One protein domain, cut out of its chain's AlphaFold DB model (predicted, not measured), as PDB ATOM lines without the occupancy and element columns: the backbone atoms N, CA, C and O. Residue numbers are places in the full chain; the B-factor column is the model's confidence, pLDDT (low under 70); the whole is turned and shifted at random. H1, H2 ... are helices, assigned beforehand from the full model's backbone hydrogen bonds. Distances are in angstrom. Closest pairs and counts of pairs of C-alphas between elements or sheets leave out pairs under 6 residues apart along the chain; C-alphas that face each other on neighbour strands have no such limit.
ATOM      1  N   SER A   9      74.509 115.819  73.591       54.44
ATOM      2  CA  SER A   9      73.437 115.028  74.214       54.44
ATOM      3  C   SER A   9      72.176 114.860  73.347       54.44
ATOM      4  O   SER A   9      71.625 113.758  73.364       54.44
ATOM      5  N   PRO A  10      71.730 115.843  72.528       59.16
ATOM      6  CA  PRO A  10      70.586 115.632  71.641       59.16
ATOM      7  C   PRO A  10      70.926 114.674  70.495       59.16
ATOM      8  O   PRO A  10      70.081 113.885  70.091       59.16
ATOM      9  N   LEU A  11      72.170 114.717  70.002       65.38
ATOM     10  CA  LEU A  11      72.649 113.864  68.913       65.38
ATOM     11  C   LEU A  11      72.797 112.406  69.357       65.38
ATOM     12  O   LEU A  11      72.409 111.507  68.619       65.38
ATOM     13  N   LEU A  12      73.293 112.163  70.574       70.38
ATOM     14  CA  LEU A  12      73.409 110.811  71.127       70.38
ATOM     15  C   LEU A  12      72.040 110.184  71.406       70.38
ATOM     16  O   LEU A  12      71.791 109.045  71.014       70.38
ATOM     17  N   VAL A  13      71.133 110.931  72.042       72.50
ATOM     18  CA  VAL A  13      69.769 110.446  72.295       72.50
ATOM     19  C   VAL A  13      69.016 110.267  70.976       72.50
ATOM     20  O   VAL A  13      68.413 109.221  70.766       72.50
ATOM     21  N   GLY A  14      69.108 111.230  70.056       79.38
ATOM     22  CA  GLY A  14      68.520 111.124  68.721       79.38
ATOM     23  C   GLY A  14      69.048 109.917  67.943       79.38
ATOM     24  O   GLY A  14      68.259 109.175  67.365       79.38
ATOM     25  N   GLY A  15      70.357 109.659  68.000       84.25
ATOM     26  CA  GLY A  15      70.985 108.490  67.384       84.25
ATOM     27  C   GLY A  15      70.459 107.168  67.943       84.25
ATOM     28  O   GLY A  15      70.087 106.286  67.174       84.25
ATOM     29  N   LEU A  16      70.340 107.045  69.269       84.56
ATOM     30  CA  LEU A  16      69.765 105.855  69.910       84.56
ATOM     31  C   LEU A  16      68.299 105.629  69.514       84.56
ATOM     32  O   LEU A  16      67.900 104.496  69.249       84.56
ATOM     33  N   VAL A  17      67.502 106.699  69.425       85.94
ATOM     34  CA  VAL A  17      66.103 106.612  68.978       85.94
ATOM     35  C   VAL A  17      66.015 106.198  67.509       85.94
ATOM     36  O   VAL A  17      65.204 105.337  67.175       85.94
ATOM     37  N   LEU A  18      66.867 106.741  66.636       88.12
ATOM     38  CA  LEU A  18      66.924 106.347  65.225       88.12
ATOM     39  C   LEU A  18      67.312 104.877  65.054       88.12
ATOM     40  O   LEU A  18      66.697 104.186  64.247       88.12
ATOM     41  N   ILE A  19      68.270 104.381  65.844       89.12
ATOM     42  CA  ILE A  19      68.629 102.957  65.862       89.12
ATOM     43  C   ILE A  19      67.413 102.112  66.263       89.12
ATOM     44  O   ILE A  19      67.093 101.142  65.579       89.12
ATOM     45  N   LEU A  20      66.689 102.502  67.317       89.81
ATOM     46  CA  LEU A  20      65.491 101.787  67.767       89.81
ATOM     47  C   LEU A  20      64.391 101.767  66.688       89.81
ATOM     48  O   LEU A  20      63.783 100.723  66.446       89.81
ATOM     49  N   ILE A  21      64.162 102.895  66.005       89.94
ATOM     50  CA  ILE A  21      63.212 102.998  64.886       89.94
ATOM     51  C   ILE A  21      63.652 102.104  63.725       89.94
ATOM     52  O   ILE A  21      62.841 101.334  63.216       89.94
ATOM     53  N   ALA A  22      64.925 102.162  63.327       90.69
ATOM     54  CA  ALA A  22      65.461 101.351  62.240       90.69
ATOM     55  C   ALA A  22      65.320  99.852  62.541       90.69
ATOM     56  O   ALA A  22      64.821  99.106  61.702       90.69
ATOM     57  N   MET A  23      65.667  99.412  63.755       90.75
ATOM     58  CA  MET A  23      65.491  98.017  64.182       90.75
ATOM     59  C   MET A  23      64.020  97.589  64.149       90.75
ATOM     60  O   MET A  23      63.717  96.487  63.691       90.75
ATOM     61  N   ARG A  24      63.098  98.463  64.574       92.25
ATOM     62  CA  ARG A  24      61.651  98.211  64.510       92.25
ATOM     63  C   ARG A  24      61.155  98.083  63.065       92.25
ATOM     64  O   ARG A  24      60.409  97.152  62.774       92.25
ATOM     65  N   VAL A  25      61.572  98.979  62.166       90.62
ATOM     66  CA  VAL A  25      61.208  98.942  60.736       90.62
ATOM     67  C   VAL A  25      61.759  97.685  60.067       90.62
ATOM     68  O   VAL A  25      61.022  97.003  59.358       90.62
ATOM     69  N   VAL A  26      63.022  97.338  60.336       90.75
ATOM     70  CA  VAL A  26      63.631  96.109  59.816       90.75
ATOM     71  C   VAL A  26      62.840  94.896  60.283       90.75
ATOM     72  O   VAL A  26      62.436  94.115  59.430       90.75
ATOM     73  N   LEU A  27      62.559  94.764  61.589       89.38
ATOM     74  CA  LEU A  27      61.759  93.648  62.103       89.38
ATOM     75  C   LEU A  27      60.426  93.538  61.359       89.38
ATOM     76  O   LEU A  27      60.154  92.473  60.828       89.38
ATOM     77  N   GLN A  28      59.662  94.629  61.223       89.38
ATOM     78  CA  GLN A  28      58.376  94.626  60.510       89.38
ATOM     79  C   GLN A  28      58.470  94.196  59.038       89.38
ATOM     80  O   GLN A  28      57.517  93.625  58.511       89.38
ATOM     81  N   ALA A  29      59.597  94.468  58.378       89.44
ATOM     82  CA  ALA A  29      59.812  94.147  56.970       89.44
ATOM     83  C   ALA A  29      60.310  92.709  56.732       89.44
ATOM     84  O   ALA A  29      60.318  92.249  55.589       89.44
ATOM     85  N   VAL A  30      60.743  91.987  57.775       90.12
ATOM     86  CA  VAL A  30      61.339  90.652  57.635       90.12
ATOM     87  C   VAL A  30      60.592  89.575  58.423       90.12
ATOM     88  O   VAL A  30      60.027  89.799  59.487       90.12
ATOM     89  N   LYS A  31      60.619  88.337  57.914       87.44
ATOM     90  CA  LYS A  31      60.003  87.194  58.607       87.44
ATOM     91  C   LYS A  31      60.690  86.936  59.960       87.44
ATOM     92  O   LYS A  31      61.917  87.072  60.033       87.44
ATOM     93  N   PRO A  32      59.975  86.457  60.996       84.19
ATOM     94  CA  PRO A  32      60.554  86.159  62.317       84.19
ATOM     95  C   PRO A  32      61.748  85.194  62.275       84.19
ATOM     96  O   PRO A  32      62.693  85.320  63.048       84.19
ATOM     97  N   THR A  33      61.757  84.271  61.312       81.25
ATOM     98  CA  THR A  33      62.818  83.271  61.116       81.25
ATOM     99  C   THR A  33      64.001  83.763  60.270       81.25
ATOM    100  O   THR A  33      64.975  83.028  60.075       81.25
ATOM    101  N   SER A  34      63.966  84.995  59.754       86.31
ATOM    102  CA  SER A  34      65.049  85.550  58.931       86.31
ATOM    103  C   SER A  34      66.358  85.710  59.726       86.31
ATOM    104  O   SER A  34      66.362  85.749  60.958       86.31
ATOM    105  N   ARG A  35      67.502  85.794  59.028       85.44
ATOM    106  CA  ARG A  35      68.804  86.057  59.676       85.44
ATOM    107  C   ARG A  35      68.826  87.425  60.367       85.44
ATOM    108  O   ARG A  35      69.355  87.534  61.467       85.44
ATOM    109  N   ALA A  36      68.203  88.430  59.750       85.25
ATOM    110  CA  ALA A  36      68.097  89.780  60.299       85.25
ATOM    111  C   ALA A  36      67.274  89.809  61.600       85.25
ATOM    112  O   ALA A  36      67.749  90.335  62.604       85.25
ATOM    113  N   SER A  37      66.096  89.169  61.621       85.44
ATOM    114  CA  SER A  37      65.280  89.050  62.839       85.44
ATOM    115  C   SER A  37      66.038  88.344  63.951       85.44
ATOM    116  O   SER A  37      66.060  88.825  65.076       85.44
ATOM    117  N   ARG A  38      66.728  87.243  63.635       85.00
ATOM    118  CA  ARG A  38      67.534  86.509  64.619       85.00
ATOM    119  C   ARG A  38      68.653  87.358  65.211       85.00
ATOM    120  O   ARG A  38      68.843  87.312  66.419       85.00
ATOM    121  N   PHE A  39      69.350  88.153  64.401       88.00
ATOM    122  CA  PHE A  39      70.387  89.063  64.893       88.00
ATOM    123  C   PHE A  39      69.814  90.145  65.823       88.00
ATOM    124  O   PHE A  39      70.359  90.397  66.896       88.00
ATOM    125  N   ILE A  40      68.681  90.744  65.448       86.06
ATOM    126  CA  ILE A  40      68.009  91.745  66.284       86.06
ATOM    127  C   ILE A  40      67.537  91.117  67.602       86.06
ATOM    128  O   ILE A  40      67.819  91.652  68.669       86.06
ATOM    129  N   LEU A  41      66.871  89.963  67.555       88.12
ATOM    130  CA  LEU A  41      66.400  89.270  68.755       88.12
ATOM    131  C   LEU A  41      67.556  88.823  69.654       88.12
ATOM    132  O   LEU A  41      67.451  88.947  70.868       88.12
ATOM    133  N   TRP A  42      68.672  88.375  69.073       88.88
ATOM    134  CA  TRP A  42      69.893  88.001  69.796       88.88
ATOM    135  C   TRP A  42      70.441  89.144  70.661       88.88
ATOM    136  O   TRP A  42      70.910  88.915  71.781       88.88
ATOM    137  N   PHE A  43      70.355  90.381  70.165       86.00
ATOM    138  CA  PHE A  43      70.795  91.559  70.908       86.00
ATOM    139  C   PHE A  43      69.931  91.784  72.160       86.00
ATOM    140  O   PHE A  43      70.473  91.967  73.252       86.00
ATOM    141  N   TRP A  44      68.605  91.700  72.013       83.19
ATOM    142  CA  TRP A  44      67.631  92.055  73.055       83.19
ATOM    143  C   TRP A  44      67.289  90.927  74.035       83.19
ATOM    144  O   TRP A  44      66.984  91.213  75.189       83.19
ATOM    145  N   HIS A  45      67.347  89.665  73.606       85.81
ATOM    146  CA  HIS A  45      66.872  88.519  74.386       85.81
ATOM    147  C   HIS A  45      67.979  87.483  74.601       85.81
ATOM    148  O   HIS A  45      68.498  86.940  73.624       85.81
ATOM    149  N   PRO A  46      68.312  87.130  75.856       84.88
ATOM    150  CA  PRO A  46      69.254  86.049  76.151       84.88
ATOM    151  C   PRO A  46      68.836  84.703  75.533       84.88
ATOM    152  O   PRO A  46      69.676  83.963  75.027       84.88
ATOM    153  N   GLU A  47      67.532  84.418  75.509       81.75
ATOM    154  CA  GLU A  47      66.935  83.188  74.967       81.75
ATOM    155  C   GLU A  47      67.181  83.041  73.456       81.75
ATOM    156  O   GLU A  47      67.538  81.967  72.964       81.75
ATOM    157  N   ALA A  48      67.111  84.152  72.715       81.94
ATOM    158  CA  ALA A  48      67.417  84.183  71.287       81.94
ATOM    159  C   ALA A  48      68.891  83.851  70.992       81.94
ATOM    160  O   ALA A  48      69.204  83.336  69.914       81.94
ATOM    161  N   ARG A  49      69.801  84.086  71.951       83.38
ATOM    162  CA  ARG A  49      71.226  83.741  71.808       83.38
ATOM    163  C   ARG A  49      71.457  82.238  71.796       83.38
ATOM    164  O   ARG A  49      72.322  81.761  71.070       83.38
ATOM    165  N   GLN A  50      70.658  81.496  72.558       75.31
ATOM    166  CA  GLN A  50      70.735  80.037  72.615       75.31
ATOM    167  C   GLN A  50      70.025  79.383  71.419       75.31
ATOM    168  O   GLN A  50      70.491  78.371  70.892       75.31
ATOM    169  N   LEU A  51      68.942  79.996  70.933       69.19
ATOM    170  CA  LEU A  51      68.200  79.544  69.751       69.19
ATOM    171  C   LEU A  51      69.029  79.592  68.458       69.19
ATOM    172  O   LEU A  51      68.896  78.710  67.611       69.19
ATOM    173  N   ALA A  52      69.921  80.578  68.320       61.03
ATOM    174  CA  ALA A  52      70.819  80.689  67.169       61.03
ATOM    175  C   ALA A  52      71.758  79.473  67.023       61.03
ATOM    176  O   ALA A  52      71.995  79.024  65.902       61.03
ATOM    177  N   TRP A  53      72.230  78.912  68.142       56.19
ATOM    178  CA  TRP A  53      73.096  77.727  68.161       56.19
ATOM    179  C   TRP A  53      72.318  76.417  67.983       56.19
ATOM    180  O   TRP A  53      72.757  75.535  67.249       56.19
ATOM    181  N   ARG A  54      71.122  76.301  68.577       58.19
ATOM    182  CA  ARG A  54      70.269  75.103  68.452       58.19
ATOM    183  C   ARG A  54      69.717  74.890  67.041       58.19
ATOM    184  O   ARG A  54      69.543  73.750  66.627       58.19
ATOM    185  N   ALA A  55      69.503  75.958  66.273       55.06
ATOM    186  CA  ALA A  55      69.040  75.864  64.887       55.06
ATOM    187  C   ALA A  55      70.057  75.203  63.933       55.06
ATOM    188  O   ALA A  55      69.659  74.686  62.893       55.06
ATOM    189  N   MET A  56      71.354  75.211  64.267       54.38
ATOM    190  CA  MET A  56      72.392  74.491  63.511       54.38
ATOM    191  C   MET A  56      72.458  72.994  63.862       54.38
ATOM    192  O   MET A  56      72.997  72.224  63.076       54.38
ATOM    193  N   ALA A  57      71.903  72.584  65.009       55.75
ATOM    194  CA  ALA A  57      71.939  71.208  65.516       55.75
ATOM    195  C   ALA A  57      70.591  70.458  65.404       55.75
ATOM    196  O   ALA A  57      70.550  69.245  65.596       55.75
ATOM    197  N   ALA A  58      69.491  71.162  65.110       61.12
ATOM    198  CA  ALA A  58      68.138  70.604  65.087       61.12
ATOM    199  C   ALA A  58      67.876  69.734  63.844       61.12
ATOM    200  O   ALA A  58      67.521  70.229  62.767       61.12
ATOM    201  N   ASN A  59      68.003  68.417  64.000       61.84
ATOM    202  CA  ASN A  59      67.793  67.458  62.915       61.84
ATOM    203  C   ASN A  59      66.309  67.074  62.742       61.84
ATOM    204  O   ASN A  59      65.869  66.834  61.613       61.84
ATOM    205  N   ALA A  60      65.506  67.108  63.811       72.75
ATOM    206  CA  ALA A  60      64.102  66.690  63.792       72.75
ATOM    207  C   ALA A  60      63.129  67.820  63.392       72.75
ATOM    208  O   ALA A  60      63.292  68.982  63.765       72.75
ATOM    209  N   ALA A  61      62.069  67.478  62.650       74.19
ATOM    210  CA  ALA A  61      61.047  68.437  62.213       74.19
ATOM    211  C   ALA A  61      60.286  69.092  63.387       74.19
ATOM    212  O   ALA A  61      59.942  70.271  63.306       74.19
ATOM    213  N   GLY A  62      60.077  68.357  64.488       76.00
ATOM    214  CA  GLY A  62      59.418  68.861  65.700       76.00
ATOM    215  C   GLY A  62      60.211  69.965  66.405       76.00
ATOM    216  O   GLY A  62      59.657  71.018  66.709       76.00
ATOM    217  N   GLU A  63      61.529  69.790  66.553       76.25
ATOM    218  CA  GLU A  63      62.414  70.796  67.163       76.25
ATOM    219  C   GLU A  63      62.439  72.100  66.352       76.25
ATOM    220  O   GLU A  63      62.442  73.195  66.915       76.25
ATOM    221  N   ARG A  64      62.395  72.009  65.013       76.44
ATOM    222  CA  ARG A  64      62.313  73.193  64.140       76.44
ATOM    223  C   ARG A  64      60.987  73.943  64.295       76.44
ATOM    224  O   ARG A  64      60.978  75.173  64.219       76.44
ATOM    225  N   ALA A  65      59.879  73.233  64.512       80.69
ATOM    226  CA  ALA A  65      58.563  73.840  64.718       80.69
ATOM    227  C   ALA A  65      58.473  74.569  66.072       80.69
ATOM    228  O   ALA A  65      57.983  75.701  66.137       80.69
ATOM    229  N   GLU A  66      59.013  73.967  67.132       83.44
ATOM    230  CA  GLU A  66      59.069  74.578  68.462       83.44
ATOM    231  C   GLU A  66      59.952  75.835  68.468       83.44
ATOM    232  O   GLU A  66      59.522  76.902  68.911       83.44
ATOM    233  N   GLN A  67      61.142  75.760  67.859       80.31
ATOM    234  CA  GLN A  67      62.040  76.911  67.706       80.31
ATOM    235  C   GLN A  67      61.407  78.042  66.890       80.31
ATOM    236  O   GLN A  67      61.544  79.215  67.242       80.31
ATOM    237  N   SER A  68      60.701  77.710  65.802       82.06
ATOM    238  CA  SER A  68      59.957  78.698  65.019       82.06
ATOM    239  C   SER A  68      58.925  79.404  65.897       82.06
ATOM    240  O   SER A  68      58.877  80.631  65.909       82.06
ATOM    241  N   THR A  69      58.153  78.655  66.685       87.38
ATOM    242  CA  THR A  69      57.123  79.209  67.577       87.38
ATOM    243  C   THR A  69      57.727  80.139  68.633       87.38
ATOM    244  O   THR A  69      57.249  81.260  68.811       87.38
ATOM    245  N   GLN A  70      58.837  79.738  69.263       86.44
ATOM    246  CA  GLN A  70      59.565  80.576  70.223       86.44
ATOM    247  C   GLN A  70      60.096  81.869  69.577       86.44
ATOM    248  O   GLN A  70      59.946  82.952  70.144       86.44
ATOM    249  N   LEU A  71      60.647  81.796  68.359       84.88
ATOM    250  CA  LEU A  71      61.085  82.985  67.616       84.88
ATOM    251  C   LEU A  71      59.920  83.923  67.278       84.88
ATOM    252  O   LEU A  71      60.088  85.137  67.364       84.88
ATOM    253  N   HIS A  72      58.748  83.389  66.921       87.31
ATOM    254  CA  HIS A  72      57.551  84.203  66.681       87.31
ATOM    255  C   HIS A  72      57.093  84.916  67.960       87.31
ATOM    256  O   HIS A  72      56.790  86.108  67.915       87.31
ATOM    257  N   HIS A  73      57.109  84.227  69.104       89.44
ATOM    258  CA  HIS A  73      56.777  84.830  70.395       89.44
ATOM    259  C   HIS A  73      57.732  85.988  70.746       89.44
ATOM    260  O   HIS A  73      57.288  87.118  70.964       89.44
ATOM    261  N   LEU A  74      59.049  85.745  70.700       88.31
ATOM    262  CA  LEU A  74      60.074  86.763  70.975       88.31
ATOM    263  C   LEU A  74      60.007  87.943  69.997       88.31
ATOM    264  O   LEU A  74      60.211  89.097  70.385       88.31
ATOM    265  N   TYR A  75      59.693  87.672  68.731       90.38
ATOM    266  CA  TYR A  75      59.501  88.689  67.703       90.38
ATOM    267  C   TYR A  75      58.374  89.664  68.064       90.38
ATOM    268  O   TYR A  75      58.597  90.878  68.103       90.38
ATOM    269  N   HIS A  76      57.184  89.153  68.394       88.94
ATOM    270  CA  HIS A  76      56.046  90.001  68.752       88.94
ATOM    271  C   HIS A  76      56.254  90.736  70.081       88.94
ATOM    272  O   HIS A  76      55.911  91.915  70.179       88.94
ATOM    273  N   GLN A  77      56.895  90.097  71.064       90.38
ATOM    274  CA  GLN A  77      57.258  90.745  72.326       90.38
ATOM    275  C   GLN A  77      58.235  91.911  72.107       90.38
ATOM    276  O   GLN A  77      58.049  92.996  72.657       90.38
ATOM    277  N   THR A  78      59.249  91.721  71.258       89.44
ATOM    278  CA  THR A  78      60.233  92.768  70.932       89.44
ATOM    279  C   THR A  78      59.572  93.956  70.249       89.44
ATOM    280  O   THR A  78      59.809  95.096  70.646       89.44
ATOM    281  N   LEU A  79      58.698  93.706  69.269       89.25
ATOM    282  CA  LEU A  79      57.931  94.768  68.618       89.25
ATOM    283  C   LEU A  79      57.037  95.522  69.612       89.25
ATOM    284  O   LEU A  79      56.984  96.751  69.565       89.25
ATOM    285  N   GLY A  80      56.373  94.813  70.530       89.62
ATOM    286  CA  GLY A  80      55.571  95.418  71.596       89.62
ATOM    287  C   GLY A  80      56.398  96.329  72.508       89.62
ATOM    288  O   GLY A  80      56.047  97.493  72.701       89.62
ATOM    289  N   ASN A  81      57.546  95.847  72.987       90.31
ATOM    290  CA  ASN A  81      58.458  96.619  73.836       90.31
ATOM    291  C   ASN A  81      59.032  97.844  73.108       90.31
ATOM    292  O   ASN A  81      59.109  98.931  73.686       90.31
ATOM    293  N   MET A  82      59.396  97.696  71.829       90.00
ATOM    294  CA  MET A  82      59.844  98.810  70.988       90.00
ATOM    295  C   MET A  82      58.739  99.858  70.826       90.00
ATOM    296  O   MET A  82      59.015 101.046  70.978       90.00
ATOM    297  N   ASN A  83      57.488  99.448  70.588       89.62
ATOM    298  CA  ASN A  83      56.349 100.366  70.505       89.62
ATOM    299  C   ASN A  83      56.115 101.110  71.823       89.62
ATOM    300  O   ASN A  83      55.962 102.330  71.805       89.62
ATOM    301  N   GLY A  84      56.131 100.402  72.956       90.69
ATOM    302  CA  GLY A  84      55.984 101.014  74.279       90.69
ATOM    303  C   GLY A  84      57.098 102.018  74.578       90.69
ATOM    304  O   GLY A  84      56.826 103.137  75.005       90.69
ATOM    305  N   THR A  85      58.346 101.663  74.263       90.88
ATOM    306  CA  THR A  85      59.512 102.539  74.455       90.88
ATOM    307  C   THR A  85      59.442 103.773  73.557       90.88
ATOM    308  O   THR A  85      59.622 104.891  74.034       90.88
ATOM    309  N   LEU A  86      59.137 103.600  72.266       91.00
ATOM    310  CA  LEU A  86      58.964 104.713  71.330       91.00
ATOM    311  C   LEU A  86      57.803 105.622  71.747       91.00
ATOM    312  O   LEU A  86      57.942 106.840  71.687       91.00
ATOM    313  N   GLY A  87      56.692 105.048  72.216       91.38
ATOM    314  CA  GLY A  87      55.554 105.794  72.751       91.38
ATOM    315  C   GLY A  87      55.914 106.597  74.002       91.38
ATOM    316  O   GLY A  87      55.603 107.782  74.076       91.38
ATOM    317  N   ALA A  88      56.635 105.997  74.952       89.75
ATOM    318  CA  ALA A  88      57.109 106.680  76.154       89.75
ATOM    319  C   ALA A  88      58.091 107.814  75.823       89.75
ATOM    320  O   ALA A  88      57.975 108.914  76.360       89.75
ATOM    321  N   LEU A  89      59.026 107.582  74.898       90.19
ATOM    322  CA  LEU A  89      59.934 108.618  74.409       90.19
ATOM    323  C   LEU A  89      59.162 109.744  73.721       90.19
ATOM    324  O   LEU A  89      59.414 110.910  74.009       90.19
ATOM    325  N   ALA A  90      58.190 109.420  72.869       87.69
ATOM    326  CA  ALA A  90      57.358 110.425  72.224       87.69
ATOM    327  C   ALA A  90      56.574 111.251  73.256       87.69
ATOM    328  O   ALA A  90      56.589 112.478  73.196       87.69
ATOM    329  N   LEU A  91      55.975 110.606  74.260       87.69
ATOM    330  CA  LEU A  91      55.305 111.282  75.369       87.69
ATOM    331  C   LEU A  91      56.267 112.225  76.109       87.69
ATOM    332  O   LEU A  91      55.945 113.388  76.343       87.69
ATOM    333  N   VAL A  92      57.471 111.763  76.445       84.62
ATOM    334  CA  VAL A  92      58.458 112.586  77.154       84.62
ATOM    335  C   VAL A  92      58.921 113.768  76.299       84.62
ATOM    336  O   VAL A  92      58.931 114.894  76.788       84.62
ATOM    337  N   PHE A  93      59.294 113.552  75.037       83.06
ATOM    338  CA  PHE A  93      59.911 114.584  74.196       83.06
ATOM    339  C   PHE A  93      58.916 115.525  73.516       83.06
ATOM    340  O   PHE A  93      59.273 116.681  73.295       83.06
ATOM    341  N   PHE A  94      57.693 115.076  73.217       83.56
ATOM    342  CA  PHE A  94      56.675 115.884  72.533       83.56
ATOM    343  C   PHE A  94      55.550 116.376  73.444       83.56
ATOM    344  O   PHE A  94      54.850 117.309  73.063       83.56
ATOM    345  N   VAL A  95      55.382 115.813  74.646       82.56
ATOM    346  CA  VAL A  95      54.348 116.263  75.595       82.56
ATOM    347  C   VAL A  95      54.987 116.803  76.869       82.56
ATOM    348  O   VAL A  95      54.898 117.996  77.142       82.56
ATOM    349  N   ILE A  96      55.693 115.966  77.633       80.75
ATOM    350  CA  ILE A  96      56.176 116.345  78.972       80.75
ATOM    351  C   ILE A  96      57.239 117.447  78.892       80.75
ATOM    352  O   ILE A  96      57.129 118.470  79.565       80.75
ATOM    353  N   ARG A  97      58.272 117.277  78.063       77.56
ATOM    354  CA  ARG A  97      59.374 118.237  77.935       77.56
ATOM    355  C   ARG A  97      58.915 119.603  77.405       77.56
ATOM    356  O   ARG A  97      59.265 120.596  78.031       77.56
ATOM    357  N   PRO A  98      58.145 119.717  76.306       72.88
ATOM    358  CA  PRO A  98      57.738 121.034  75.823       72.88
ATOM    359  C   PRO A  98      56.714 121.713  76.739       72.88
ATOM    360  O   PRO A  98      56.750 122.938  76.868       72.88
ATOM    361  N   LEU A  99      55.822 120.953  77.390       72.62
ATOM    362  CA  LEU A  99      54.689 121.533  78.123       72.62
ATOM    363  C   LEU A  99      54.923 121.687  79.629       72.62
ATOM    364  O   LEU A  99      54.325 122.571  80.240       72.62
ATOM    365  N   VAL A 100      55.761 120.843  80.238       81.50
ATOM    366  CA  VAL A 100      55.824 120.715  81.701       81.50
ATOM    367  C   VAL A 100      57.173 121.136  82.268       81.50
ATOM    368  O   VAL A 100      57.185 121.862  83.260       81.50
ATOM    369  N   VAL A 101      58.301 120.721  81.678       85.44
ATOM    370  CA  VAL A 101      59.626 120.904  82.306       85.44
ATOM    371  C   VAL A 101      60.645 121.551  81.373       85.44
ATOM    372  O   VAL A 101      60.961 121.015  80.315       85.44
TER     373      VAL A 101
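Overview. This is residues 9 to 101 of the 270 residues of a protein of Armatimonadetes bacterium (UniProt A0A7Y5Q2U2). One long helix, H4, makes the length of a rod, and three shorter helices, H3, H2 and H1, follow one another along one side of it. H2 crosses H4 steeply, while H1 slants away from H4 so that its free-standing residues 9 to 16 stick out. The printed part has 93 residues with four named helices, in the order H1, H2, H3, H4, and no named strand; the class is all helix. The whole is loose, with a radius of gyration of the C-alphas of 16.6 A and spans of 57 by 22 by 20 A.

Arrangement. H4, residues 61 to 99, touches the three others. Its residues 64 to 74 touch H3, residues 46 to 57, at a shallow tilt of 28 degrees, opposite ways; the closest C-alphas, of Leu 51 and Gln 67, are 7.0 A apart. Its residues 71 to 78 touch H2, residues 35 to 44, at a steep tilt of 60 degrees, the same way; the closest C-alphas, of Leu 41 and Tyr 75, are 7.0 A apart. Its residues 75 to 86 touch H1, residues 9 to 29, opposite ways at 36 degrees, only just a steep tilt; the closest C-alphas, of Arg 24 and Leu 79, are 6.5 A apart. H1 and H3 are apart. The four form an up-and-down bundle, each helix running against the one before it. Every O i to N i+4 pair is within hydrogen-bond range in H1 and H2, against 4 of 8 in H3 and 32 of 35 in H4.

Along the chain. H1 begins at C-alpha 9 (73.437, 115.028, 74.214) and is 30.3 A long. H4 runs 55.8 A, from C-alpha 61 (61.047, 68.437, 62.213) to C-alpha 99 (54.689, 121.533, 78.123).

Size, cuts and confidence. The C-alphas farthest apart, of Asn 59 and Val 100, are 57.7 A apart. The printed part has no cut, and its three links are tight. Residues 9 to 11 and 51 to 59 have pLDDT under 70.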